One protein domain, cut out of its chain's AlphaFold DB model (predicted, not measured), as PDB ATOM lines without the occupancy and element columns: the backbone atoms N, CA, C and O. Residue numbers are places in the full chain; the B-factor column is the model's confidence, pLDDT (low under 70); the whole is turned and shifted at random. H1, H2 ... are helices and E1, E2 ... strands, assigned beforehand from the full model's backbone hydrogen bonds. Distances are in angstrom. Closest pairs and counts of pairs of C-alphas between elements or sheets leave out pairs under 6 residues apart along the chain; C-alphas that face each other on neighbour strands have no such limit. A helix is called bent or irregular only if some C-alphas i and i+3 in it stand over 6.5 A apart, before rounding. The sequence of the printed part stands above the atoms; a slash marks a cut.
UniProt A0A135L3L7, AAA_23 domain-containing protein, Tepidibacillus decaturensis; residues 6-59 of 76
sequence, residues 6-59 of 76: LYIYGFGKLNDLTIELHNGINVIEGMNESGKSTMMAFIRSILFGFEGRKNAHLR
ATOM      1  N   LEU A   6      55.215  95.369  84.349       95.56
ATOM      2  CA  LEU A   6      55.311  96.272  83.208       95.56
ATOM      3  C   LEU A   6      54.061  97.150  83.197       95.56
ATOM      4  O   LEU A   6      52.949  96.625  83.214       95.56
ATOM      5  N   TYR A   7      54.257  98.466  83.150       95.88
ATOM      6  CA  TYR A   7      53.197  99.455  82.961       95.88
ATOM      7  C   TYR A   7      53.444 100.180  81.640       95.88
ATOM      8  O   TYR A   7      54.483 100.823  81.472       95.88
ATOM      9  N   ILE A   8      52.515 100.049  80.696       93.62
ATOM     10  CA  ILE A   8      52.643 100.570  79.334       93.62
ATOM     11  C   ILE A   8      51.437 101.451  79.040       93.62
ATOM     12  O   ILE A   8      50.386 100.956  78.650       93.62
ATOM     13  N   TYR A   9      51.599 102.763  79.199       91.25
ATOM     14  CA  TYR A   9      50.548 103.724  78.853       91.25
ATOM     15  C   TYR A   9      50.410 103.878  77.334       91.25
ATOM     16  O   TYR A   9      49.302 103.830  76.810       91.25
ATOM     17  N   GLY A  10      51.539 103.979  76.625       90.56
ATOM     18  CA  GLY A  10      51.587 104.010  75.166       90.56
ATOM     19  C   GLY A  10      52.984 103.691  74.635       90.56
ATOM     20  O   GLY A  10      53.957 104.334  75.024       90.56
ATOM     21  N   PHE A  11      53.090 102.697  73.753       92.62
ATOM     22  CA  PHE A  11      54.322 102.341  73.043       92.62
ATOM     23  C   PHE A  11      53.990 101.605  71.735       92.62
ATOM     24  O   PHE A  11      53.601 100.430  71.721       92.62
ATOM     25  N   GLY A  12      54.107 102.310  70.609       91.12
ATOM     26  CA  GLY A  12      53.593 101.858  69.321       91.12
ATOM     27  C   GLY A  12      52.096 101.561  69.422       91.12
ATOM     28  O   GLY A  12      51.294 102.448  69.707       91.12
ATOM     29  N   LYS A  13      51.713 100.296  69.210       89.38
ATOM     30  CA  LYS A  13      50.314  99.848  69.343       89.38
ATOM     31  C   LYS A  13      49.925  99.346  70.733       89.38
ATOM     32  O   LYS A  13      48.750  99.067  70.951       89.38
ATOM     33  N   LEU A  14      50.888  99.167  71.636       91.81
ATOM     34  CA  LEU A  14      50.600  98.790  73.018       91.81
ATOM     35  C   LEU A  14      50.082 100.033  73.733       91.81
ATOM     36  O   LEU A  14      50.771 101.050  73.733       91.81
ATOM     37  N   ASN A  15      48.890  99.959  74.313       91.56
ATOM     38  CA  ASN A  15      48.265 101.081  75.002       91.56
ATOM     39  C   ASN A  15      47.526 100.561  76.231       91.56
ATOM     40  O   ASN A  15      46.854  99.535  76.136       91.56
ATOM     41  N   ASP A  16      47.681 101.271  77.345       93.00
ATOM     42  CA  ASP A  16      47.053 100.976  78.638       93.00
ATOM     43  C   ASP A  16      47.150  99.497  79.072       93.00
ATOM     44  O   ASP A  16      46.163  98.826  79.373       93.00
ATOM     45  N   LEU A  17      48.373  98.951  79.061       93.31
ATOM     46  CA  LEU A  17      48.649  97.574  79.475       93.31
ATOM     47  C   LEU A  17      49.393  97.529  80.803       93.31
ATOM     48  O   LEU A  17      50.410  98.196  81.000       93.31
ATOM     49  N   THR A  18      48.929  96.644  81.681       95.31
ATOM     50  CA  THR A  18      49.594  96.302  82.936       95.31
ATOM     51  C   THR A  18      49.822  94.795  82.991       95.31
ATOM     52  O   THR A  18      48.868  94.027  82.892       95.31
ATOM     53  N   ILE A  19      51.077  94.365  83.143       94.88
ATOM     54  CA  ILE A  19      51.457  92.942  83.134       94.88
ATOM     55  C   ILE A  19      52.296  92.633  84.364       94.88
ATOM     56  O   ILE A  19      53.352  93.233  84.560       94.88
ATOM     57  N   GLU A  20      51.852  91.673  85.168       95.69
ATOM     58  CA  GLU A  20      52.625  91.158  86.299       95.69
ATOM     59  C   GLU A  20      53.574  90.052  85.834       95.69
ATOM     60  O   GLU A  20      53.210  89.214  85.011       95.69
ATOM     61  N   LEU A  21      54.808  90.073  86.339       95.44
ATOM     62  CA  LEU A  21      55.820  89.066  86.042       95.44
ATOM     63  C   LEU A  21      56.063  88.202  87.273       95.44
ATOM     64  O   LEU A  21      56.213  88.693  88.398       95.44
ATOM     65  N   HIS A  22      56.155  86.902  87.040       94.50
ATOM     66  CA  HIS A  22      56.382  85.913  88.080       94.50
ATOM     67  C   HIS A  22      57.834  85.436  88.077       94.50
ATOM     68  O   HIS A  22      58.600  85.675  87.141       94.50
ATOM     69  N   ASN A  23      58.234  84.759  89.153       94.62
ATOM     70  CA  ASN A  23      59.546  84.125  89.211       94.62
ATOM     71  C   ASN A  23      59.633  83.003  88.160       94.62
ATOM     72  O   ASN A  23      58.676  82.260  87.965       94.62
ATOM     73  N   GLY A  24      60.798  82.854  87.529       94.62
ATOM     74  CA  GLY A  24      61.017  81.860  86.477       94.62
ATOM     75  C   GLY A  24      60.751  82.406  85.071       94.62
ATOM     76  O   GLY A  24      61.006  83.578  84.788       94.62
ATOM     77  N   ILE A  25      60.297  81.532  84.170       95.56
ATOM     78  CA  ILE A  25      60.077  81.864  82.756       95.56
ATOM     79  C   ILE A  25      58.684  82.475  82.590       95.56
ATOM     80  O   ILE A  25      57.685  81.853  82.938       95.56
ATOM     81  N   ASN A  26      58.623  83.673  82.009       94.69
ATOM     82  CA  ASN A  26      57.376  84.326  81.614       94.69
ATOM     83  C   ASN A  26      57.250  84.231  80.088       94.69
ATOM     84  O   ASN A  26      58.121  84.728  79.373       94.69
ATOM     85  N   VAL A  27      56.195  83.582  79.588       95.25
ATOM     86  CA  VAL A  27      55.974  83.374  78.147       95.25
ATOM     87  C   VAL A  27      54.929  84.369  77.646       95.25
ATOM     88  O   VAL A  27      53.852  84.487  78.220       95.25
ATOM     89  N   ILE A  28      55.255  85.092  76.571       92.88
ATOM     90  CA  ILE A  28      54.350  86.048  75.923       92.88
ATOM     91  C   ILE A  28      53.936  85.472  74.571       92.88
ATOM     92  O   ILE A  28      54.736  85.428  73.635       92.88
ATOM     93  N   GLU A  29      52.675  85.060  74.464       95.19
ATOM     94  CA  GLU A  29      52.111  84.425  73.270       95.19
ATOM     95  C   GLU A  29      51.029  85.285  72.611       95.19
ATOM     96  O   GLU A  29      50.550  86.277  73.157       95.19
ATOM     97  N   GLY A  30      50.672  84.936  71.376       93.62
ATOM     98  CA  GLY A  30      49.623  85.616  70.624       93.62
ATOM     99  C   GLY A  30      49.809  85.486  69.119       93.62
ATOM    100  O   GLY A  30      50.844  85.019  68.642       93.62
ATOM    101  N   MET A  31      48.824  85.952  68.360       97.19
ATOM    102  CA  MET A  31      48.825  85.906  66.893       97.19
ATOM    103  C   MET A  31      49.941  86.762  66.279       97.19
ATOM    104  O   MET A  31      50.516  87.641  66.933       97.19
ATOM    105  N   ASN A  32      50.262  86.525  65.005       96.25
ATOM    106  CA  ASN A  32      51.085  87.467  64.249       96.25
ATOM    107  C   ASN A  32      50.471  88.863  64.339       96.25
ATOM    108  O   ASN A  32      49.258  89.013  64.428       96.25
ATOM    109  N   GLU A  33      51.337  89.870  64.430       92.50
ATOM    110  CA  GLU A  33      50.901  91.256  64.584       92.50
ATOM    111  C   GLU A  33      50.071  91.532  65.855       92.50
ATOM    112  O   GLU A  33      49.452  92.583  65.959       92.50
ATOM    113  N   SER A  34      50.140  90.695  66.898       93.12
ATOM    114  CA  SER A  34      49.532  91.025  68.202       93.12
ATOM    115  C   SER A  34      50.339  92.042  69.022       93.12
ATOM    116  O   SER A  34      49.797  92.714  69.885       93.12
ATOM    117  N   GLY A  35      51.639  92.209  68.732       92.81
ATOM    118  CA  GLY A  35      52.509  93.176  69.431       92.81
ATOM    119  C   GLY A  35      53.613  92.584  70.294       92.81
ATOM    120  O   GLY A  35      54.295  93.327  70.988       92.81
ATOM    121  N   LYS A  36      53.866  91.275  70.197       95.19
ATOM    122  CA  LYS A  36      54.962  90.596  70.913       95.19
ATOM    123  C   LYS A  36      56.337  91.239  70.669       95.19
ATOM    124  O   LYS A  36      57.049  91.552  71.616       95.19
ATOM    125  N   SER A  37      56.696  91.515  69.411       94.56
ATOM    126  CA  SER A  37      57.970  92.183  69.088       94.56
ATOM    127  C   SER A  37      58.024  93.623  69.608       94.56
ATOM    128  O   SER A  37      59.080  94.081  70.037       94.56
ATOM    129  N   THR A  38      56.880  94.317  69.627       94.69
ATOM    130  CA  THR A  38      56.733  95.659  70.210       94.69
ATOM    131  C   THR A  38      56.945  95.628  71.725       94.69
ATOM    132  O   THR A  38      57.663  96.471  72.248       94.69
ATOM    133  N   MET A  39      56.423  94.611  72.421       95.19
ATOM    134  CA  MET A  39      56.642  94.389  73.857       95.19
ATOM    135  C   MET A  39      58.124  94.168  74.170       95.19
ATOM    136  O   MET A  39      58.678  94.769  75.087       95.19
ATOM    137  N   MET A  40      58.798  93.346  73.363       94.12
ATOM    138  CA  MET A  40      60.234  93.120  73.509       94.12
ATOM    139  C   MET A  40      61.041  94.407  73.271       94.12
ATOM    140  O   MET A  40      62.029  94.659  73.959       94.12
ATOM    141  N   ALA A  41      60.627  95.239  72.310       94.25
ATOM    142  CA  ALA A  41      61.248  96.539  72.080       94.25
ATOM    143  C   ALA A  41      61.027  97.496  73.261       94.25
ATOM    144  O   ALA A  41      61.994  98.107  73.703       94.25
ATOM    145  N   PHE A  42      59.816  97.541  73.826       94.75
ATOM    146  CA  PHE A  42      59.503  98.320  75.026       94.75
ATOM    147  C   PHE A  42      60.436  97.960  76.183       94.75
ATOM    148  O   PHE A  42      61.128  98.831  76.709       94.75
ATOM    149  N   ILE A  43      60.530  96.671  76.531       94.25
ATOM    150  CA  ILE A  43      61.384  96.204  77.634       94.25
ATOM    151  C   ILE A  43      62.841  96.628  77.403       94.25
ATOM    152  O   ILE A  43      63.484  97.142  78.317       94.25
ATOM    153  N   ARG A  44      63.359  96.475  76.177       93.31
ATOM    154  CA  ARG A  44      64.719  96.925  75.842       93.31
ATOM    155  C   ARG A  44      64.888  98.434  76.002       93.31
ATOM    156  O   ARG A  44      65.890  98.850  76.573       93.31
ATOM    157  N   SER A  45      63.931  99.239  75.543       93.50
ATOM    158  CA  SER A  45      64.012 100.698  75.651       93.50
ATOM    159  C   SER A  45      64.005 101.184  77.100       93.50
ATOM    160  O   SER A  45      64.728 102.121  77.428       93.50
ATOM    161  N   ILE A  46      63.248 100.529  77.983       92.50
ATOM    162  CA  ILE A  46      63.248 100.857  79.415       92.50
ATOM    163  C   ILE A  46      64.568 100.470  80.085       92.50
ATOM    164  O   ILE A  46      65.068 101.215  80.924       92.50
ATOM    165  N   LEU A  47      65.152  99.329  79.714       92.62
ATOM    166  CA  LEU A  47      66.387  98.847  80.336       92.62
ATOM    167  C   LEU A  47      67.653  99.540  79.816       92.62
ATOM    168  O   LEU A  47      68.612  99.688  80.570       92.62
ATOM    169  N   PHE A  48      67.676  99.938  78.543       91.88
ATOM    170  CA  PHE A  48      68.901 100.378  77.861       91.88
ATOM    171  C   PHE A  48      68.795 101.765  77.220       91.88
ATOM    172  O   PHE A  48      69.764 102.249  76.639       91.88
ATOM    173  N   GLY A  49      67.646 102.426  77.353       90.62
ATOM    174  CA  GLY A  49      67.377 103.721  76.747       90.62
ATOM    175  C   GLY A  49      66.736 103.617  75.364       90.62
ATOM    176  O   GLY A  49      66.679 102.567  74.726       90.62
ATOM    177  N   PHE A  50      66.209 104.750  74.908       88.12
ATOM    178  CA  PHE A  50      65.525 104.851  73.626       88.12
ATOM    179  C   PHE A  50      66.510 105.034  72.477       88.12
ATOM    180  O   PHE A  50      67.540 105.697  72.609       88.12
ATOM    181  N   GLU A  51      66.126 104.513  71.317       85.94
ATOM    182  CA  GLU A  51      66.863 104.697  70.076       85.94
ATOM    183  C   GLU A  51      67.027 106.183  69.725       85.94
ATOM    184  O   GLU A  51      66.141 107.022  69.936       85.94
ATOM    185  N   GLY A  52      68.200 106.513  69.184       83.00
ATOM    186  CA  GLY A  52      68.544 107.873  68.785       83.00
ATOM    187  C   GLY A  52      67.785 108.333  67.536       83.00
ATOM    188  O   GLY A  52      67.163 107.548  66.824       83.00
ATOM    189  N   ARG A  53      67.894 109.628  67.204       75.88
ATOM    190  CA  ARG A  53      67.151 110.256  66.087       75.88
ATOM    191  C   ARG A  53      67.350 109.582  64.724       75.88
ATOM    192  O   ARG A  53      66.449 109.629  63.899       75.88
ATOM    193  N   LYS A  54      68.508 108.948  64.487       81.88
ATOM    194  CA  LYS A  54      68.783 108.202  63.244       81.88
ATOM    195  C   LYS A  54      67.845 107.001  63.061       81.88
ATOM    196  O   LYS A  54      67.523 106.654  61.934       81.88
ATOM    197  N   ASN A  55      67.358 106.432  64.162       83.19
ATOM    198  CA  ASN A  55      66.465 105.279  64.202       83.19
ATOM    199  C   ASN A  55      65.101 105.662  64.797       83.19
ATOM    200  O   ASN A  55      64.539 104.925  65.602       83.19
ATOM    201  N   ALA A  56      64.557 106.825  64.420       78.06
ATOM    202  CA  ALA A  56      63.324 107.354  65.013       78.06
ATOM    203  C   ALA A  56      62.136 106.371  64.956       78.06
ATOM    204  O   ALA A  56      61.375 106.278  65.915       78.06
ATOM    205  N   HIS A  57      62.020 105.570  63.890       78.69
ATOM    206  CA  HIS A  57      60.972 104.551  63.748       78.69
ATOM    207  C   HIS A  57      61.029 103.444  64.821       78.69
ATOM    208  O   HIS A  57      60.014 102.822  65.118       78.69
ATOM    209  N   LEU A  58      62.195 103.220  65.438       82.12
ATOM    210  CA  LEU A  58      62.384 102.261  66.530       82.12
ATOM    211  C   LEU A  58      62.091 102.859  67.912       82.12
ATOM    212  O   LEU A  58      62.246 102.167  68.916       82.12
ATOM    213  N   ARG A  59      61.666 104.127  67.989       82.88
ATOM    214  CA  ARG A  59      61.259 104.759  69.255       82.88
ATOM    215  C   ARG A  59      59.829 104.400  69.660       82.88
ATOM    216  O   ARG A  59      59.473 104.660  70.802       82.88
TER     217      ARG A  59
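This is residues 6 to 59 of the 76 residues of the protein "AAA_23 domain-containing protein" of Tepidibacillus decaturensis (UniProt A0A135L3L7). A two-strand antiparallel hairpin, E1 and E2, stands over one side of the helix H1, loosely packed, with no second sheet or helix on its other face. A long loop, residues 21 to 35, swings out from the end of E2 and comes back to H1, and the short, irregular helix H2 lies toward the opposite end of the longest axis. The printed part has 54 residues, with two named strands and two named helices in the order E1, E2, H1, H2, and its class is mixed, helices and strands. It is only just compact, close to loose, with a radius of gyration of the C-alphas of 12.1 A, and it spans 35 by 24 by 19 A.

Begin at the sheet, where E1, residues 6 to 11, and E2, residues 14 to 20, are antiparallel neighbours at 174 degrees and form a hairpin. Look at N 8 and O 17, 2.8 A apart, and at N 14 and O 11, 3.0 A apart, both within hydrogen-bond range. Move next to H1, residues 36 to 48, whose closest C-alphas to E1 are those of Phe 42 and Phe 11, 6.9 A apart. To E2 the closest C-alphas are those of Thr 38 and Leu 14, 7.4 A apart. Farther out you reach H2, residues 53 to 59, near H1, with 7 pairs of C-alphas within 10 A. H2 and E1 are only just apart, their closest C-alphas being 8.3 A from each other, and H2 and E2 are apart. In H1 every O i to N i+4 pair is within hydrogen-bond range; in H2 0 of 3 are, beside 3 of 4 O i to N i+3 pairs.

Find C-alpha 6 at (55.311, 96.272, 83.208), where E1 begins, and run 11.9 A to C-alpha 11. E2 covers 15.5 A from C-alpha 14 to C-alpha 20. H1 begins at C-alpha 36, (54.962, 90.596, 70.913), and runs 18.4 A to C-alpha 48. H2 measures 8.7 A and ends at C-alpha 59, (61.259, 104.759, 69.255); it is irregular, with C-alphas 54 and 57 8.6 A apart.

The two C-alphas farthest apart are those of Asn 23 and Lys 54, at 36.6 A. The link from E2 to H1 is long, with 15 residues, and residues 22 to 27 in it stand free; the links E1 to E2 and H1 to H2 are tight. The printed part has no cut. The mean pLDDT of the printed part is 91.6, that of H2 is 80, and no printed residue is under 70.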